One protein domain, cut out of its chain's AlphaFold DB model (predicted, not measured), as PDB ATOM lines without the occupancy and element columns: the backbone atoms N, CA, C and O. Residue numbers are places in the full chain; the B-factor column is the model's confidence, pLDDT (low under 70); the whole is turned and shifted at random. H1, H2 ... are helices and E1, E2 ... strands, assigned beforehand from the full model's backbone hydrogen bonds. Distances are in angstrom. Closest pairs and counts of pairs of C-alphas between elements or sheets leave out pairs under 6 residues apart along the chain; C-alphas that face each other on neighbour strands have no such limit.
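Overview. This is residues 3 to 128 of the 136 residues of an uncharacterized protein of Candidatus Kaiserbacteria bacterium CG17_big_fil_post_rev_8_21_14_2_50_51_7 (UniProt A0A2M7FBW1). A single curled, twisted sheet of six antiparallel strands forms a wall, with helices over one face and no named helix on the other. The long helix H4 crosses the strands from E5 to E2, H1 packs on it over the same face, H2 covers the sheet nearer the E6 edge, and little H3 packs on H2. The printed part has 126 residues with four named helices and six named strands, in the order E1 E2 E3 H1 H2 H3 E4 E5 E6 H4, and the class is mixed, helices and strands. Across the sheet the order is E3 E2 E1 E4 E5 E6. The whole is compact, with a radius of gyration of the C-alphas of 14.8 A and spans of 47 by 35 by 23 A.

Along the chain. In the sheet, E1 is residues 3 to 8, 14.2 A long, beginning at C-alpha 3 (12.140, 22.136, -26.213). E2 is residues 13 to 20, 23.4 A, and E3 is residues 25 to 32, 22.5 A. E4, residues 65 to 75, spans 27.2 A and bends by 60 degrees at residue 68. E5 is residues 78 to 87, 29.0 A, and E6 is residues 96 to 99, 10.0 A. The longest helix, H4, is residues 110 to 126, 24.8 A, from C-alpha 110 (11.604, 39.298, -16.585) to C-alpha 126 (5.857, 15.758, -21.634). H1 is residues 38 to 45, 10.5 A, H2 is residues 48 to 54, 10.1 A, and H3 is residues 59 to 62, 6.0 A.

Arrangement. The sheet holds two meanders, each strand the antiparallel neighbour of the one before: E1 E2 E3 and E4 E5 E6. E1 and E4 are antiparallel at 168 degrees, with N 6 and O 70 at 2.9 A, within hydrogen-bond range. E1 and E2 form a hairpin, with N 14 and O 7 at 2.8 A. E2 and E3 form a hairpin, with N 15 and O 30 at 2.9 A. The hairpin of E4 and E5 has N 71 and O 82 at 2.9 A, and that of E5 and E6 has N 98 and O 85 at 2.8 A. E3 and E6 are the edge strands, and they are apart. H4 is on the sheet at a height of 9.7 A and runs across the strands, at 88 degrees to E2 on the local plane; its closest C-alphas to E1 are those of Leu 119 and Val 3, 6.9 A apart. H1, on the same face at a height of 9.1 A, touches H4 at a steep tilt of 39 degrees, opposite ways, the C-alphas of Phe 40 and Gln 121 being 5.3 A apart. H2 is on that face too, at a height of 9.3 A; its closest C-alphas to E4 are those of Thr 48 and Val 67, 6.1 A apart. H1, H2 and H4 on one face of the sheet make two layers, helices over strands. H3 is not on the sheet but touches H2, the C-alphas of Lys 59 and Ile 52 being 6.7 A apart. Each O i to N i+4 pair is within hydrogen-bond range in H1, H2 and H4, and H3 is too short for such a pair.

Size, cuts and confidence. The two C-alphas farthest apart, those of Asp 21 and Asp 91, are 48.6 A from each other. The printed part has no cut, and no link is long; E5 to E6 and E6 to H4 are short but not tight. Residues 80 to 81 of E5 pair briefly with residues 103 to 104, antiparallel. The mean pLDDT of the printed part is 91.2, and residues 75 to 77 are under 70.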
ATOM      1  N   VAL A   3      13.432  21.694 -25.668       92.25
ATOM      2  CA  VAL A   3      12.140  22.136 -26.213       92.25
ATOM      3  C   VAL A   3      12.379  23.232 -27.251       92.25
ATOM      4  O   VAL A   3      13.004  24.249 -26.968       92.25
ATOM      5  N   THR A   4      11.881  23.018 -28.464       93.88
ATOM      6  CA  THR A   4      12.007  23.951 -29.592       93.88
ATOM      7  C   THR A   4      10.707  24.692 -29.850       93.88
ATOM      8  O   THR A   4      10.715  25.800 -30.388       93.88
ATOM      9  N   LYS A   5       9.567  24.122 -29.453       95.88
ATOM     10  CA  LYS A   5       8.265  24.744 -29.671       95.88
ATOM     11  C   LYS A   5       7.256  24.308 -28.632       95.88
ATOM     12  O   LYS A   5       7.173  23.135 -28.288       95.88
ATOM     13  N   VAL A   6       6.439  25.259 -28.212       96.62
ATOM     14  CA  VAL A   6       5.309  25.055 -27.313       96.62
ATOM     15  C   VAL A   6       4.125  25.800 -27.900       96.62
ATOM     16  O   VAL A   6       4.243  26.975 -28.239       96.62
ATOM     17  N   ARG A   7       2.982  25.135 -28.046       96.19
ATOM     18  CA  ARG A   7       1.713  25.763 -28.410       96.19
ATOM     19  C   ARG A   7       0.566  25.207 -27.587       96.19
ATOM     20  O   ARG A   7       0.511  24.009 -27.317       96.19
ATOM     21  N   TYR A   8      -0.361  26.085 -27.241       95.50
ATOM     22  CA  TYR A   8      -1.627  25.750 -26.619       95.50
ATOM     23  C   TYR A   8      -2.721  26.655 -27.182       95.50
ATOM     24  O   TYR A   8      -2.625  27.878 -27.104       95.50
ATOM     25  N   ASP A   9      -3.754  26.047 -27.761       89.94
ATOM     26  CA  ASP A   9      -4.881  26.756 -28.385       89.94
ATOM     27  C   ASP A   9      -6.145  26.790 -27.504       89.94
ATOM     28  O   ASP A   9      -7.220  27.159 -27.967       89.94
ATOM     29  N   GLY A  10      -6.033  26.388 -26.233       89.25
ATOM     30  CA  GLY A  10      -7.172  26.216 -25.325       89.25
ATOM     31  C   GLY A  10      -7.765  24.804 -25.331       89.25
ATOM     32  O   GLY A  10      -8.494  24.447 -24.409       89.25
ATOM     33  N   THR A  11      -7.431  23.978 -26.326       90.44
ATOM     34  CA  THR A  11      -7.960  22.611 -26.475       90.44
ATOM     35  C   THR A  11      -6.867  21.561 -26.638       90.44
ATOM     36  O   THR A  11      -6.990  20.438 -26.148       90.44
ATOM     37  N   ARG A  12      -5.781  21.911 -27.324       93.25
ATOM     38  CA  ARG A  12      -4.688  21.018 -27.671       93.25
ATOM     39  C   ARG A  12      -3.366  21.650 -27.277       93.25
ATOM     40  O   ARG A  12      -3.065  22.786 -27.628       93.25
ATOM     41  N   VAL A  13      -2.559  20.863 -26.578       95.00
ATOM     42  CA  VAL A  13      -1.149  21.146 -26.328       95.00
ATOM     43  C   VAL A  13      -0.332  20.510 -27.446       95.00
ATOM     44  O   VAL A  13      -0.544  19.346 -27.800       95.00
ATOM     45  N   HIS A  14       0.599  21.271 -28.008       96.62
ATOM     46  CA  HIS A  14       1.571  20.800 -28.986       96.62
ATOM     47  C   HIS A  14       2.972  21.226 -28.559       96.62
ATOM     48  O   HIS A  14       3.250  22.420 -28.464       96.62
ATOM     49  N   ILE A  15       3.844  20.260 -28.291       96.19
ATOM     50  CA  ILE A  15       5.224  20.498 -27.860       96.19
ATOM     51  C   ILE A  15       6.157  19.772 -28.824       96.19
ATOM     52  O   ILE A  15       5.952  18.595 -29.115       96.19
ATOM     53  N   GLU A  16       7.183  20.464 -29.304       96.38
ATOM     54  CA  GLU A  16       8.274  19.885 -30.086       96.38
ATOM     55  C   GLU A  16       9.573  20.029 -29.300       96.38
ATOM     56  O   GLU A  16       9.820  21.058 -28.661       96.38
ATOM     57  N   TRP A  17      10.401  18.992 -29.336       94.62
ATOM     58  CA  TRP A  17      11.705  19.000 -28.693       94.62
ATOM     59  C   TRP A  17      12.716  18.189 -29.484       94.62
ATOM     60  O   TRP A  17      12.372  17.357 -30.322       94.62
ATOM     61  N   THR A  18      13.984  18.431 -29.179       92.50
ATOM     62  CA  THR A  18      15.109  17.692 -29.737       92.50
ATOM     63  C   THR A  18      15.900  16.961 -28.659       92.50
ATOM     64  O   THR A  18      16.004  17.426 -27.514       92.50
ATOM     65  N   THR A  19      16.460  15.807 -29.018       89.75
ATOM     66  CA  THR A  19      17.445  15.065 -28.215       89.75
ATOM     67  C   THR A  19      18.561  14.521 -29.104       89.75
ATOM     68  O   THR A  19      18.427  14.499 -30.323       89.75
ATOM     69  N   GLY A  20      19.652  14.056 -28.496       86.19
ATOM     70  CA  GLY A  20      20.780  13.482 -29.228       86.19
ATOM     71  C   GLY A  20      21.837  14.517 -29.613       86.19
ATOM     72  O   GLY A  20      22.035  15.508 -28.905       86.19
ATOM     73  N   ASP A  21      22.542  14.233 -30.705       81.69
ATOM     74  CA  ASP A  21      23.681  15.012 -31.189       81.69
ATOM     75  C   ASP A  21      23.247  16.424 -31.648       81.69
ATOM     76  O   ASP A  21      22.253  16.544 -32.368       81.69
ATOM     77  N   PRO A  22      23.955  17.505 -31.266       76.19
ATOM     78  CA  PRO A  22      23.645  18.863 -31.715       76.19
ATOM     79  C   PRO A  22      23.656  19.067 -33.238       76.19
ATOM     80  O   PRO A  22      22.902  19.911 -33.726       76.19
ATOM     81  N   ASP A  23      24.490  18.328 -33.973       79.69
ATOM     82  CA  ASP A  23      24.648  18.462 -35.426       79.69
ATOM     83  C   ASP A  23      23.590  17.660 -36.196       79.69
ATOM     84  O   ASP A  23      23.253  17.989 -37.338       79.69
ATOM     85  N   LYS A  24      23.043  16.608 -35.573       83.25
ATOM     86  CA  LYS A  24      21.961  15.769 -36.113       83.25
ATOM     87  C   LYS A  24      20.979  15.377 -35.008       83.25
ATOM     88  O   LYS A  24      20.955  14.216 -34.595       83.25
ATOM     89  N   PRO A  25      20.179  16.333 -34.517       87.81
ATOM     90  CA  PRO A  25      19.254  16.058 -33.435       87.81
ATOM     91  C   PRO A  25      18.060  15.238 -33.927       87.81
ATOM     92  O   PRO A  25      17.482  15.531 -34.976       87.81
ATOM     93  N   ASP A  26      17.630  14.279 -33.112       92.19
ATOM     94  CA  ASP A  26      16.329  13.641 -33.279       92.19
ATOM     95  C   ASP A  26      15.237  14.632 -32.871       92.19
ATOM     96  O   ASP A  26      15.301  15.241 -31.797       92.19
ATOM     97  N   VAL A  27      14.231  14.798 -33.731       93.12
ATOM     98  CA  VAL A  27      13.099  15.706 -33.509       93.12
ATOM     99  C   VAL A  27      11.880  14.895 -33.096       93.12
ATOM    100  O   VAL A  27      11.432  14.005 -33.817       93.12
ATOM    101  N   TYR A  28      11.300  15.256 -31.958       94.38
ATOM    102  CA  TYR A  28      10.083  14.657 -31.432       94.38
ATOM    103  C   TYR A  28       8.982  15.706 -31.333       94.38
ATOM    104  O   TYR A  28       9.233  16.887 -31.088       94.38
ATOM    105  N   SER A  29       7.739  15.256 -31.487       94.50
ATOM    106  CA  SER A  29       6.557  16.096 -31.323       94.50
ATOM    107  C   SER A  29       5.477  15.359 -30.543       94.50
ATOM    108  O   SER A  29       5.142  14.220 -30.870       94.50
ATOM    109  N   LEU A  30       4.882  16.035 -29.567       93.62
ATOM    110  CA  LEU A  30       3.724  15.578 -28.811       93.62
ATOM    111  C   LEU A  30       2.555  16.516 -29.087       93.62
ATOM    112  O   LEU A  30       2.602  17.687 -28.725       93.62
ATOM    113  N   GLY A  31       1.480  15.981 -29.660       93.94
ATOM    114  CA  GLY A  31       0.192  16.661 -29.739       93.94
ATOM    115  C   GLY A  31      -0.829  15.947 -28.863       93.94
ATOM    116  O   GLY A  31      -1.137  14.787 -29.121       93.94
ATOM    117  N   CYS A  32      -1.381  16.622 -27.859       91.19
ATOM    118  CA  CYS A  32      -2.294  16.010 -26.898       91.19
ATOM    119  C   CYS A  32      -3.495  16.917 -26.599       91.19
ATOM    120  O   CYS A  32      -3.360  18.133 -26.502       91.19
ATOM    121  N   ARG A  33      -4.682  16.314 -26.459       90.25
ATOM    122  CA  ARG A  33      -5.933  17.004 -26.082       90.25
ATOM    123  C   ARG A  33      -6.194  17.007 -24.575       90.25
ATOM    124  O   ARG A  33      -7.184  17.570 -24.127       90.25
ATOM    125  N   GLN A  34      -5.351  16.340 -23.786       88.31
ATOM    126  CA  GLN A  34      -5.476  16.386 -22.333       88.31
ATOM    127  C   GLN A  34      -5.075  17.777 -21.846       88.31
ATOM    128  O   GLN A  34      -4.012  18.280 -22.213       88.31
ATOM    129  N   ALA A  35      -5.917  18.389 -21.018       88.75
ATOM    130  CA  ALA A  35      -5.651  19.722 -20.506       88.75
ATOM    131  C   ALA A  35      -4.321  19.758 -19.720       88.75
ATOM    132  O   ALA A  35      -4.038  18.846 -18.929       88.75
ATOM    133  N   PRO A  36      -3.479  20.784 -19.929       91.38
ATOM    134  CA  PRO A  36      -2.307  20.991 -19.094       91.38
ATOM    135  C   PRO A  36      -2.725  21.474 -17.701       91.38
ATOM    136  O   PRO A  36      -3.871  21.873 -17.479       91.38
ATOM    137  N   LYS A  37      -1.798  21.438 -16.738       91.94
ATOM    138  CA  LYS A  37      -2.051  22.015 -15.412       91.94
ATOM    139  C   LYS A  37      -2.269  23.532 -15.514       91.94
ATOM    140  O   LYS A  37      -1.834  24.172 -16.474       91.94
ATOM    141  N   GLN A  38      -2.917  24.127 -14.512       92.56
ATOM    142  CA  GLN A  38      -3.180  25.571 -14.511       92.56
ATOM    143  C   GLN A  38      -1.890  26.398 -14.543       92.56
ATOM    144  O   GLN A  38      -1.877  27.482 -15.117       92.56
ATOM    145  N   GLU A  39      -0.805  25.894 -13.961       93.69
ATOM    146  CA  GLU A  39       0.507  26.541 -13.933       93.69
ATOM    147  C   GLU A  39       1.086  26.715 -15.340       93.69
ATOM    148  O   GLU A  39       1.638  27.769 -15.643       93.69
ATOM    149  N   PHE A  40       0.876  25.742 -16.230       93.25
ATOM    150  CA  PHE A  40       1.261  25.838 -17.641       93.25
ATOM    151  C   PHE A  40       0.482  26.945 -18.362       93.25
ATOM    152  O   PHE A  40       1.032  27.722 -19.136       93.25
ATOM    153  N   ILE A  41      -0.827  27.033 -18.119       93.81
ATOM    154  CA  ILE A  41      -1.664  28.062 -18.751       93.81
ATOM    155  C   ILE A  41      -1.253  29.447 -18.237       93.81
ATOM    156  O   ILE A  41      -1.121  30.393 -19.012       93.81
ATOM    157  N   LYS A  42      -1.000  29.556 -16.926       95.12
ATOM    158  CA  LYS A  42      -0.522  30.787 -16.294       95.12
ATOM    159  C   LYS A  42       0.840  31.207 -16.841       95.12
ATOM    160  O   LYS A  42       1.003  32.389 -17.117       95.12
ATOM    161  N   SER A  43       1.777  30.280 -17.047       95.94
ATOM    162  CA  SER A  43       3.113  30.610 -17.560       95.94
ATOM    163  C   SER A  43       3.090  31.155 -18.989       95.94
ATOM    164  O   SER A  43       3.855  32.055 -19.314       95.94
ATOM    165  N   LEU A  44       2.165  30.698 -19.839       95.62
ATOM    166  CA  LEU A  44       1.939  31.345 -21.135       95.62
ATOM    167  C   LEU A  44       1.328  32.742 -20.963       95.62
ATOM    168  O   LEU A  44       1.768  33.694 -21.605       95.62
ATOM    169  N   ALA A  45       0.345  32.896 -20.075       94.56
ATOM    170  CA  ALA A  45      -0.315  34.179 -19.845       94.56
ATOM    171  C   ALA A  45       0.641  35.267 -19.315       94.56
ATOM    172  O   ALA A  45       0.493  36.434 -19.691       94.56
ATOM    173  N   THR A  46       1.647  34.911 -18.503       95.25
ATOM    174  CA  THR A  46       2.654  35.863 -17.995       95.25
ATOM    175  C   THR A  46       3.555  36.447 -19.086       95.25
ATOM    176  O   THR A  46       4.181  37.479 -18.857       95.25
ATOM    177  N   LEU A  47       3.583  35.869 -20.293       95.25
ATOM    178  CA  LEU A  47       4.312  36.427 -21.438       95.25
ATOM    179  C   LEU A  47       3.577  37.592 -22.118       95.25
ATOM    180  O   LEU A  47       4.180  38.317 -22.907       95.25
ATOM    181  N   THR A  48       2.299  37.816 -21.810       95.62
ATOM    182  CA  THR A  48       1.476  38.861 -22.444       95.62
ATOM    183  C   THR A  48       2.103  40.264 -22.330       95.62
ATOM    184  O   THR A  48       2.246  40.916 -23.365       95.62
ATOM    185  N   PRO A  49       2.572  40.734 -21.152       94.38
ATOM    186  CA  PRO A  49       3.246  42.032 -21.041       94.38
ATOM    187  C   PRO A  49       4.543  42.104 -21.856       94.38
ATOM    188  O   PRO A  49       4.855  43.147 -22.422       94.38
ATOM    189  N   SER A  50       5.273  40.986 -21.968       94.00
ATOM    190  CA  SER A  50       6.489  40.915 -22.787       94.00
ATOM    191  C   SER A  50       6.169  41.159 -24.262       94.00
ATOM    192  O   SER A  50       6.863  41.936 -24.907       94.00
ATOM    193  N   VAL A  51       5.084  40.577 -24.787       95.25
ATOM    194  CA  VAL A  51       4.643  40.810 -26.174       95.25
ATOM    195  C   VAL A  51       4.304  42.282 -26.418       95.25
ATOM    196  O   VAL A  51       4.733  42.832 -27.427       95.25
ATOM    197  N   ILE A  52       3.586  42.930 -25.493       95.31
ATOM    198  CA  ILE A  52       3.246  44.361 -25.605       95.31
ATOM    199  C   ILE A  52       4.511  45.205 -25.664       95.31
ATOM    200  O   ILE A  52       4.655  46.023 -26.565       95.31
ATOM    201  N   ASN A  53       5.433  44.984 -24.726       93.75
ATOM    202  CA  ASN A  53       6.650  45.778 -24.624       93.75
ATOM    203  C   ASN A  53       7.567  45.571 -25.837       93.75
ATOM    204  O   ASN A  53       8.087  46.537 -26.379       93.75
ATOM    205  N   ILE A  54       7.745  44.323 -26.279       93.19
ATOM    206  CA  ILE A  54       8.645  43.971 -27.388       93.19
ATOM    207  C   ILE A  54       8.115  44.461 -28.733       93.19
ATOM    208  O   ILE A  54       8.894  44.892 -29.577       93.19
ATOM    209  N   CYS A  55       6.803  44.376 -28.948       94.69
ATOM    210  CA  CYS A  55       6.169  44.854 -30.173       94.69
ATOM    211  C   CYS A  55       5.753  46.333 -30.091       94.69
ATOM    212  O   CYS A  55       5.069  46.801 -30.997       94.69
ATOM    213  N   GLU A  56       6.122  47.038 -29.014       95.25
ATOM    214  CA  GLU A  56       5.792  48.450 -28.768       95.25
ATOM    215  C   GLU A  56       4.290  48.756 -28.919       95.25
ATOM    216  O   GLU A  56       3.877  49.798 -29.431       95.25
ATOM    217  N   LEU A  57       3.446  47.818 -28.480       95.19
ATOM    218  CA  LEU A  57       1.999  47.916 -28.635       95.19
ATOM    219  C   LEU A  57       1.380  48.838 -27.576       95.19
ATOM    220  O   LEU A  57       1.909  48.978 -26.467       95.19
ATOM    221  N   PRO A  58       0.202  49.414 -27.865       95.31
ATOM    222  CA  PRO A  58      -0.596  50.110 -26.866       95.31
ATOM    223  C   PRO A  58      -0.879  49.228 -25.634       95.31
ATOM    224  O   PRO A  58      -1.190  48.045 -25.756       95.31
ATOM    225  N   LYS A  59      -0.774  49.784 -24.419       93.88
ATOM    226  CA  LYS A  59      -0.917  49.006 -23.167       93.88
ATOM    227  C   LYS A  59      -2.303  48.379 -22.998       93.88
ATOM    228  O   LYS A  59      -2.433  47.321 -22.389       93.88
ATOM    229  N   ASP A  60      -3.329  49.022 -23.536       93.88
ATOM    230  CA  ASP A  60      -4.712  48.546 -23.573       93.88
ATOM    231  C   ASP A  60      -4.884  47.286 -24.434       93.88
ATOM    232  O   ASP A  60      -5.829  46.528 -24.212       93.88
ATOM    233  N   TYR A  61      -3.936  46.975 -25.329       93.69
ATOM    234  CA  TYR A  61      -3.957  45.718 -26.086       93.69
ATOM    235  C   TYR A  61      -3.828  44.487 -25.192       93.69
ATOM    236  O   TYR A  61      -4.173  43.396 -25.640       93.69
ATOM    237  N   ILE A  62      -3.410  44.637 -23.931       94.00
ATOM    238  CA  ILE A  62      -3.436  43.542 -22.957       94.00
ATOM    239  C   ILE A  62      -4.832  42.918 -22.836       94.00
ATOM    240  O   ILE A  62      -4.959  41.711 -22.634       94.00
ATOM    241  N   VAL A  63      -5.887  43.722 -23.006       93.81
ATOM    242  CA  VAL A  63      -7.270  43.259 -22.924       93.81
ATOM    243  C   VAL A  63      -7.617  42.459 -24.176       93.81
ATOM    244  O   VAL A  63      -7.604  42.968 -25.297       93.81
ATOM    245  N   GLY A  64      -7.958  41.186 -23.988       92.88
ATOM    246  CA  GLY A  64      -8.280  40.277 -25.088       92.88
ATOM    247  C   GLY A  64      -7.056  39.779 -25.860       92.88
ATOM    248  O   GLY A  64      -7.218  39.237 -26.953       92.88
ATOM    249  N   MET A  65      -5.844  39.963 -25.322       95.69
ATOM    250  CA  MET A  65      -4.652  39.288 -25.829       95.69
ATOM    251  C   MET A  65      -4.420  37.965 -25.098       95.69
ATOM    252  O   MET A  65      -4.642  37.841 -23.897       95.69
ATOM    253  N   THR A  66      -3.976  36.950 -25.829       96.06
ATOM    254  CA  THR A  66      -3.657  35.627 -25.290       96.06
ATOM    255  C   THR A  66      -2.437  35.065 -25.996       96.06
ATOM    256  O   THR A  66      -2.410  34.966 -27.220       96.06
ATOM    257  N   VAL A  67      -1.422  34.673 -25.232       96.94
ATOM    258  CA  VAL A  67      -0.244  33.988 -25.771       96.94
ATOM    259  C   VAL A  67      -0.589  32.524 -26.016       96.94
ATOM    260  O   VAL A  67      -0.995  31.813 -25.099       96.94
ATOM    261  N   CYS A  68      -0.425  32.074 -27.258       94.88
ATOM    262  CA  CYS A  68      -0.762  30.713 -27.678       94.88
ATOM    263  C   CYS A  68       0.472  29.853 -27.949       94.88
ATOM    264  O   CYS A  68       0.344  28.651 -28.179       94.88
ATOM    265  N   GLY A  69       1.678  30.426 -27.930       95.94
ATOM    266  CA  GLY A  69       2.878  29.622 -28.061       95.94
ATOM    267  C   GLY A  69       4.189  30.377 -28.085       95.94
ATOM    268  O   GLY A  69       4.243  31.598 -28.206       95.94
ATOM    269  N   VAL A  70       5.256  29.595 -27.999       97.00
ATOM    270  CA  VAL A  70       6.644  30.038 -28.008       97.00
ATOM    271  C   VAL A  70       7.440  29.116 -28.925       97.00
ATOM    272  O   VAL A  70       7.253  27.898 -28.919       97.00
ATOM    273  N   SER A  71       8.331  29.688 -29.727       95.94
ATOM    274  CA  SER A  71       9.316  28.941 -30.507       95.94
ATOM    275  C   SER A  71      10.712  29.350 -30.077       95.94
ATOM    276  O   SER A  71      11.061  30.526 -30.148       95.94
ATOM    277  N   PHE A  72      11.497  28.376 -29.633       93.19
ATOM    278  CA  PHE A  72      12.873  28.540 -29.196       93.19
ATOM    279  C   PHE A  72      13.809  28.193 -30.347       93.19
ATOM    280  O   PHE A  72      13.649  27.177 -31.022       93.19
ATOM    281  N   SER A  73      14.797  29.046 -30.581       88.94
ATOM    282  CA  SER A  73      15.798  28.817 -31.617       88.94
ATOM    283  C   SER A  73      17.135  29.418 -31.220       88.94
ATOM    284  O   SER A  73      17.204  30.471 -30.582       88.94
ATOM    285  N   LYS A  74      18.215  28.756 -31.637       80.06
ATOM    286  CA  LYS A  74      19.557  29.328 -31.577       80.06
ATOM    287  C   LYS A  74      19.779  30.174 -32.823       80.06
ATOM    288  O   LYS A  74      19.699  29.666 -33.936       80.06
ATOM    289  N   SER A  75      20.087  31.449 -32.634       69.06
ATOM    290  CA  SER A  75      20.476  32.358 -33.710       69.06
ATOM    291  C   SER A  75      21.768  33.056 -33.312       69.06
ATOM    292  O   SER A  75      21.892  33.545 -32.191       69.06
ATOM    293  N   ARG A  76      22.759  33.072 -34.213       64.12
ATOM    294  CA  ARG A  76      24.057  33.748 -34.007       64.12
ATOM    295  C   ARG A  76      24.771  33.365 -32.694       64.12
ATOM    296  O   ARG A  76      25.394  34.206 -32.057       64.12
ATOM    297  N   GLY A  77      24.665  32.102 -32.279       68.81
ATOM    298  CA  GLY A  77      25.314  31.587 -31.066       68.81
ATOM    299  C   GLY A  77      24.577  31.870 -29.752       68.81
ATOM    300  O   GLY A  77      24.995  31.359 -28.718       68.81
ATOM    301  N   ALA A  78      23.459  32.604 -29.778       75.06
ATOM    302  CA  ALA A  78      22.609  32.836 -28.614       75.06
ATOM    303  C   ALA A  78      21.288  32.064 -28.738       75.06
ATOM    304  O   ALA A  78      20.699  31.973 -29.819       75.06
ATOM    305  N   MET A  79      20.806  31.509 -27.623       83.38
ATOM    306  CA  MET A  79      19.432  31.017 -27.553       83.38
ATOM    307  C   MET A  79      18.490  32.221 -27.552       83.38
ATOM    308  O   MET A  79      18.759  33.225 -26.894       83.38
ATOM    309  N   GLY A  80      17.379  32.125 -28.261       89.44
ATOM    310  CA  GLY A  80      16.308  33.101 -28.171       89.44
ATOM    311  C   GLY A  80      14.953  32.486 -28.458       89.44
ATOM    312  O   GLY A  80      14.841  31.286 -28.725       89.44
ATOM    313  N   ALA A  81      13.923  33.317 -28.385       93.44
ATOM    314  CA  ALA A  81      12.549  32.891 -28.545       93.44
ATOM    315  C   ALA A  81      11.730  33.896 -29.358       93.44
ATOM    316  O   ALA A  81      11.965  35.100 -29.313       93.44
ATOM    317  N   THR A  82      10.733  33.391 -30.073       95.38
ATOM    318  CA  THR A  82       9.634  34.189 -30.626       95.38
ATOM    319  C   THR A  82       8.344  33.765 -29.946       95.38
ATOM    320  O   THR A  82       8.086  32.566 -29.810       95.38
ATOM    321  N   ILE A  83       7.518  34.727 -29.550       96.69
ATOM    322  CA  ILE A  83       6.255  34.489 -28.851       96.69
ATOM    323  C   ILE A  83       5.113  34.756 -29.829       96.69
ATOM    324  O   ILE A  83       5.100  35.785 -30.500       96.69
ATOM    325  N   THR A  84       4.162  33.829 -29.931       97.69
ATOM    326  CA  THR A  84       2.935  33.989 -30.723       97.69
ATOM    327  C   THR A  84       1.778  34.357 -29.801       97.69
ATOM    328  O   THR A  84       1.488  33.637 -28.842       97.69
ATOM    329  N   ALA A  85       1.096  35.454 -30.111       97.06
ATOM    330  CA  ALA A  85      -0.079  35.925 -29.396       97.06
ATOM    331  C   ALA A  85      -1.261  36.145 -30.343       97.06
ATOM    332  O   ALA A  85      -1.099  36.418 -31.530       97.06
ATOM    333  N   LEU A  86      -2.458  36.024 -29.786       96.69
ATOM    334  CA  LEU A  86      -3.734  36.276 -30.434       96.69
ATOM    335  C   LEU A  86      -4.374  37.480 -29.755       96.69
ATOM    336  O   LEU A  86      -4.465  37.494 -28.530       96.69
ATOM    337  N   LYS A  87      -4.825  38.466 -30.525       96.31
ATOM    338  CA  LYS A  87      -5.569  39.625 -30.023       96.31
ATOM    339  C   LYS A  87      -6.968  39.628 -30.619       96.31
ATOM    340  O   LYS A  87      -7.121  39.659 -31.838       96.31
ATOM    341  N   THR A  88      -7.989  39.623 -29.770       95.94
ATOM    342  CA  THR A  88      -9.369  39.819 -30.225       95.94
ATOM    343  C   THR A  88      -9.540  41.219 -30.812       95.94
ATOM    344  O   THR A  88      -9.033  42.203 -30.263       95.94
ATOM    345  N   LEU A  89     -10.243  41.302 -31.936       93.88
ATOM    346  CA  LEU A  89     -10.593  42.547 -32.612       93.88
ATOM    347  C   LEU A  89     -12.106  42.752 -32.520       93.88
ATOM    348  O   LEU A  89     -12.848  41.783 -32.395       93.88
ATOM    349  N   ASN A  90     -12.556  44.003 -32.579       92.81
ATOM    350  CA  ASN A  90     -13.979  44.321 -32.438       92.81
ATOM    351  C   ASN A  90     -14.778  44.012 -33.712       92.81
ATOM    352  O   ASN A  90     -15.913  43.562 -33.622       92.81
ATOM    353  N   ASP A  91     -14.164  44.229 -34.879       95.12
ATOM    354  CA  ASP A  91     -14.839  44.171 -36.184       95.12
ATOM    355  C   ASP A  91     -14.438  42.945 -37.025       95.12
ATOM    356  O   ASP A  91     -14.795  42.847 -38.196       95.12
ATOM    357  N   SER A  92     -13.652  42.023 -36.459       94.12
ATOM    358  CA  SER A  92     -13.189  40.810 -37.142       94.12
ATOM    359  C   SER A  92     -13.562  39.573 -36.338       94.12
ATOM    360  O   SER A  92     -13.228  39.472 -35.158       94.12
ATOM    361  N   ASP A  93     -14.166  38.597 -37.015       93.50
ATOM    362  CA  ASP A  93     -14.541  37.298 -36.439       93.50
ATOM    363  C   ASP A  93     -13.328  36.406 -36.127       93.50
ATOM    364  O   ASP A  93     -13.443  35.388 -35.441       93.50
ATOM    365  N   VAL A  94     -12.148  36.775 -36.634       93.88
ATOM    366  CA  VAL A  94     -10.881  36.089 -36.370       93.88
ATOM    367  C   VAL A  94      -9.918  36.996 -35.598       93.88
ATOM    368  O   VAL A  94      -9.856  38.202 -35.870       93.88
ATOM    369  N   PRO A  95      -9.145  36.448 -34.641       95.38
ATOM    370  CA  PRO A  95      -8.184  37.236 -33.884       95.38
ATOM    371  C   PRO A  95      -7.005  37.662 -34.762       95.38
ATOM    372  O   PRO A  95      -6.561  36.929 -35.649       95.38
ATOM    373  N   LEU A  96      -6.434  38.824 -34.453       95.62
ATOM    374  CA  LEU A  96      -5.144  39.235 -34.987       95.62
ATOM    375  C   LEU A  96      -4.050  38.325 -34.425       95.62
ATOM    376  O   LEU A  96      -3.908  38.199 -33.208       95.62
ATOM    377  N   VAL A  97      -3.259  37.722 -35.309       96.31
ATOM    378  CA  VAL A  97      -2.105  36.902 -34.929       96.31
ATOM    379  C   VAL A  97      -0.851  37.768 -34.946       96.31
ATOM    380  O   VAL A  97      -0.459  38.285 -35.989       96.31
ATOM    381  N   LEU A  98      -0.203  37.894 -33.793       95.44
ATOM    382  CA  LEU A  98       1.051  38.618 -33.615       95.44
ATOM    383  C   LEU A  98       2.163  37.630 -33.287       95.44
ATOM    384  O   LEU A  98       1.978  36.700 -32.506       95.44
ATOM    385  N   THR A  99       3.335  37.829 -33.878       95.75
ATOM    386  CA  THR A  99       4.552  37.101 -33.506       95.75
ATOM    387  C   THR A  99       5.636  38.117 -33.213       95.75
ATOM    388  O   THR A  99       5.884  39.003 -34.029       95.75
ATOM    389  N   THR A 100       6.255  38.016 -32.040       94.75
ATOM    390  CA  THR A 100       7.343  38.923 -31.671       94.75
ATOM    391  C   THR A 100       8.562  38.693 -32.570       94.75
ATOM    392  O   THR A 100       8.776  37.569 -33.040       94.75
ATOM    393  N   PRO A 101       9.426  39.707 -32.744       92.31
ATOM    394  CA  PRO A 101      10.799  39.490 -33.180       92.31
ATOM    395  C   PRO A 101      11.503  38.415 -32.340       92.31
ATOM    396  O   PRO A 101      11.057  38.063 -31.243       92.31
ATOM    397  N   HIS A 102      12.617  37.889 -32.855       89.56
ATOM    398  CA  HIS A 102      13.462  36.959 -32.104       89.56
ATOM    399  C   HIS A 102      14.101  37.688 -30.920       89.56
ATOM    400  O   HIS A 102      14.841  38.652 -31.103       89.56
ATOM    401  N   ILE A 103      13.781  37.234 -29.710       86.12
ATOM    402  CA  ILE A 103      14.247  37.814 -28.453       86.12
ATOM    403  C   ILE A 103      15.425  36.973 -27.961       86.12
ATOM    404  O   ILE A 103      15.230  35.786 -27.680       86.12
ATOM    405  N   PRO A 104      16.633  37.541 -27.816       83.19
ATOM    406  CA  PRO A 104      17.739  36.849 -27.168       83.19
ATOM    407  C   PRO A 104      17.377  36.525 -25.714       83.19
ATOM    408  O   PRO A 104      16.939  37.397 -24.964       83.19
ATOM    409  N   LEU A 105      17.588  35.280 -25.292       74.12
ATOM    410  CA  LEU A 105      17.427  34.871 -23.900       74.12
ATOM    411  C   LEU A 105      18.625  35.383 -23.095       74.12
ATOM    412  O   LEU A 105      19.628  34.691 -22.935       74.12
ATOM    413  N   ALA A 106      18.526  36.623 -22.615       75.50
ATOM    414  CA  ALA A 106      19.478  37.203 -21.678       75.50
ATOM    415  C   ALA A 106      19.076  36.838 -20.233       75.50
ATOM    416  O   ALA A 106      17.966  37.199 -19.812       75.50
ATOM    417  N   PRO A 107      19.943  36.145 -19.467       73.31
ATOM    418  CA  PRO A 107      19.678  35.820 -18.068       73.31
ATOM    419  C   PRO A 107      19.377  37.074 -17.237       73.31
ATOM    420  O   PRO A 107      20.029  38.103 -17.402       73.31
ATOM    421  N   GLY A 108      18.396  36.980 -16.336       71.12
ATOM    422  CA  GLY A 108      18.037  38.063 -15.409       71.12
ATOM    423  C   GLY A 108      16.986  39.058 -15.914       71.12
ATOM    424  O   GLY A 108      16.601  39.947 -15.160       71.12
ATOM    425  N   SER A 109      16.483  38.912 -17.146       83.25
ATOM    426  CA  SER A 109      15.306  39.667 -17.604       83.25
ATOM    427  C   SER A 109      13.993  39.018 -17.140       83.25
ATOM    428  O   SER A 109      13.905  37.796 -17.012       83.25
ATOM    429  N   GLU A 110      12.940  39.818 -16.932       84.62
ATOM    430  CA  GLU A 110      11.604  39.298 -16.585       84.62
ATOM    431  C   GLU A 110      11.056  38.359 -17.673       84.62
ATOM    432  O   GLU A 110      10.485  37.310 -17.375       84.62
ATOM    433  N   THR A 111      11.297  38.693 -18.945       87.25
ATOM    434  CA  THR A 111      10.921  37.850 -20.087       87.25
ATOM    435  C   THR A 111      11.653  36.510 -20.064       87.25
ATOM    436  O   THR A 111      11.042  35.487 -20.358       87.25
ATOM    437  N   TRP A 112      12.934  36.485 -19.678       87.94
ATOM    438  CA  TRP A 112      13.679  35.235 -19.524       87.94
ATOM    439  C   TRP A 112      13.059  34.341 -18.448       87.94
ATOM    440  O   TRP A 112      12.822  33.168 -18.716       87.94
ATOM    441  N   ALA A 113      12.721  34.892 -17.278       90.00
ATOM    442  CA  ALA A 113      12.116  34.113 -16.196       90.00
ATOM    443  C   ALA A 113      10.748  33.528 -16.595       90.00
ATOM    444  O   ALA A 113      10.442  32.378 -16.289       90.00
ATOM    445  N   ALA A 114       9.937  34.296 -17.331       92.56
ATOM    446  CA  ALA A 114       8.660  33.811 -17.848       92.56
ATOM    447  C   ALA A 114       8.837  32.701 -18.903       92.56
ATOM    448  O   ALA A 114       8.106  31.712 -18.892       92.56
ATOM    449  N   LEU A 115       9.822  32.836 -19.798       92.94
ATOM    450  CA  LEU A 115      10.145  31.816 -20.799       92.94
ATOM    451  C   LEU A 115      10.700  30.532 -20.163       92.94
ATOM    452  O   LEU A 115      10.346  29.441 -20.607       92.94
ATOM    453  N   ASP A 116      11.524  30.654 -19.122       91.38
ATOM    454  CA  ASP A 116      12.059  29.524 -18.354       91.38
ATOM    455  C   ASP A 116      10.938  28.732 -17.662       91.38
ATOM    456  O   ASP A 116      10.883  27.505 -17.752       91.38
ATOM    457  N   GLU A 117       9.948  29.422 -17.088       94.25
ATOM    458  CA  GLU A 117       8.779  28.755 -16.511       94.25
ATOM    459  C   GLU A 117       7.935  28.032 -17.581       94.25
ATOM    460  O   GLU A 117       7.433  26.935 -17.335       94.25
ATOM    461  N   VAL A 118       7.806  28.584 -18.796       94.81
ATOM    462  CA  VAL A 118       7.147  27.882 -19.918       94.81
ATOM    463  C   VAL A 118       7.910  26.617 -20.307       94.81
ATOM    464  O   VAL A 118       7.279  25.580 -20.538       94.81
ATOM    465  N   LEU A 119       9.244  26.672 -20.354       93.38
ATOM    466  CA  LEU A 119      10.074  25.493 -20.599       93.38
ATOM    467  C   LEU A 119       9.810  24.438 -19.527       93.38
ATOM    468  O   LEU A 119       9.373  23.338 -19.864       93.38
ATOM    469  N   ARG A 120       9.947  24.802 -18.250       93.94
ATOM    470  CA  ARG A 120       9.743  23.898 -17.113       93.94
ATOM    471  C   ARG A 120       8.375  23.215 -17.148       93.94
ATOM    472  O   ARG A 120       8.285  21.995 -17.022       93.94
ATOM    473  N   GLN A 121       7.301  23.976 -17.364       94.56
ATOM    474  CA  GLN A 121       5.942  23.429 -17.456       94.56
ATOM    475  C   GLN A 121       5.763  22.496 -18.660       94.56
ATOM    476  O   GLN A 121       5.036  21.503 -18.578       94.56
ATOM    477  N   SER A 122       6.446  22.778 -19.771       93.69
ATOM    478  CA  SER A 122       6.437  21.916 -20.955       93.69
ATOM    479  C   SER A 122       7.117  20.580 -20.691       93.69
ATOM    480  O   SER A 122       6.593  19.545 -21.100       93.69
ATOM    481  N   GLU A 123       8.230  20.574 -19.956       93.06
ATOM    482  CA  GLU A 123       8.903  19.331 -19.578       93.06
ATOM    483  C   GLU A 123       8.034  18.467 -18.664       93.06
ATOM    484  O   GLU A 123       7.870  17.273 -18.917       93.06
ATOM    485  N   LEU A 124       7.401  19.076 -17.657       92.56
ATOM    486  CA  LEU A 124       6.451  18.387 -16.782       92.56
ATOM    487  C   LEU A 124       5.308  17.750 -17.586       92.56
ATOM    488  O   LEU A 124       4.987  16.575 -17.397       92.56
ATOM    489  N   TYR A 125       4.731  18.486 -18.538       92.50
ATOM    490  CA  TYR A 125       3.643  17.977 -19.373       92.50
ATOM    491  C   TYR A 125       4.069  16.790 -20.256       92.50
ATOM    492  O   TYR A 125       3.319  15.811 -20.393       92.50
ATOM    493  N   VAL A 126       5.268  16.859 -20.849       91.44
ATOM    494  CA  VAL A 126       5.857  15.758 -21.634       91.44
ATOM    495  C   VAL A 126       6.088  14.532 -20.748       91.44
ATOM    496  O   VAL A 126       5.743  13.424 -21.156       91.44
ATOM    497  N   ASN A 127       6.537  14.735 -19.507       90.25
ATOM    498  CA  ASN A 127       6.742  13.678 -18.511       90.25
ATOM    499  C   ASN A 127       5.437  13.119 -17.907       90.25
ATOM    500  O   ASN A 127       5.481  12.245 -17.044       90.25
ATOM    501  N   GLY A 128       4.270  13.579 -18.363       85.38
ATOM    502  CA  GLY A 128       2.967  13.048 -17.952       85.38
ATOM    503  C   GLY A 128       2.343  13.748 -16.746       85.38
ATOM    504  O   GLY A 128       1.235  13.391 -16.345       85.38
TER     505      GLY A 128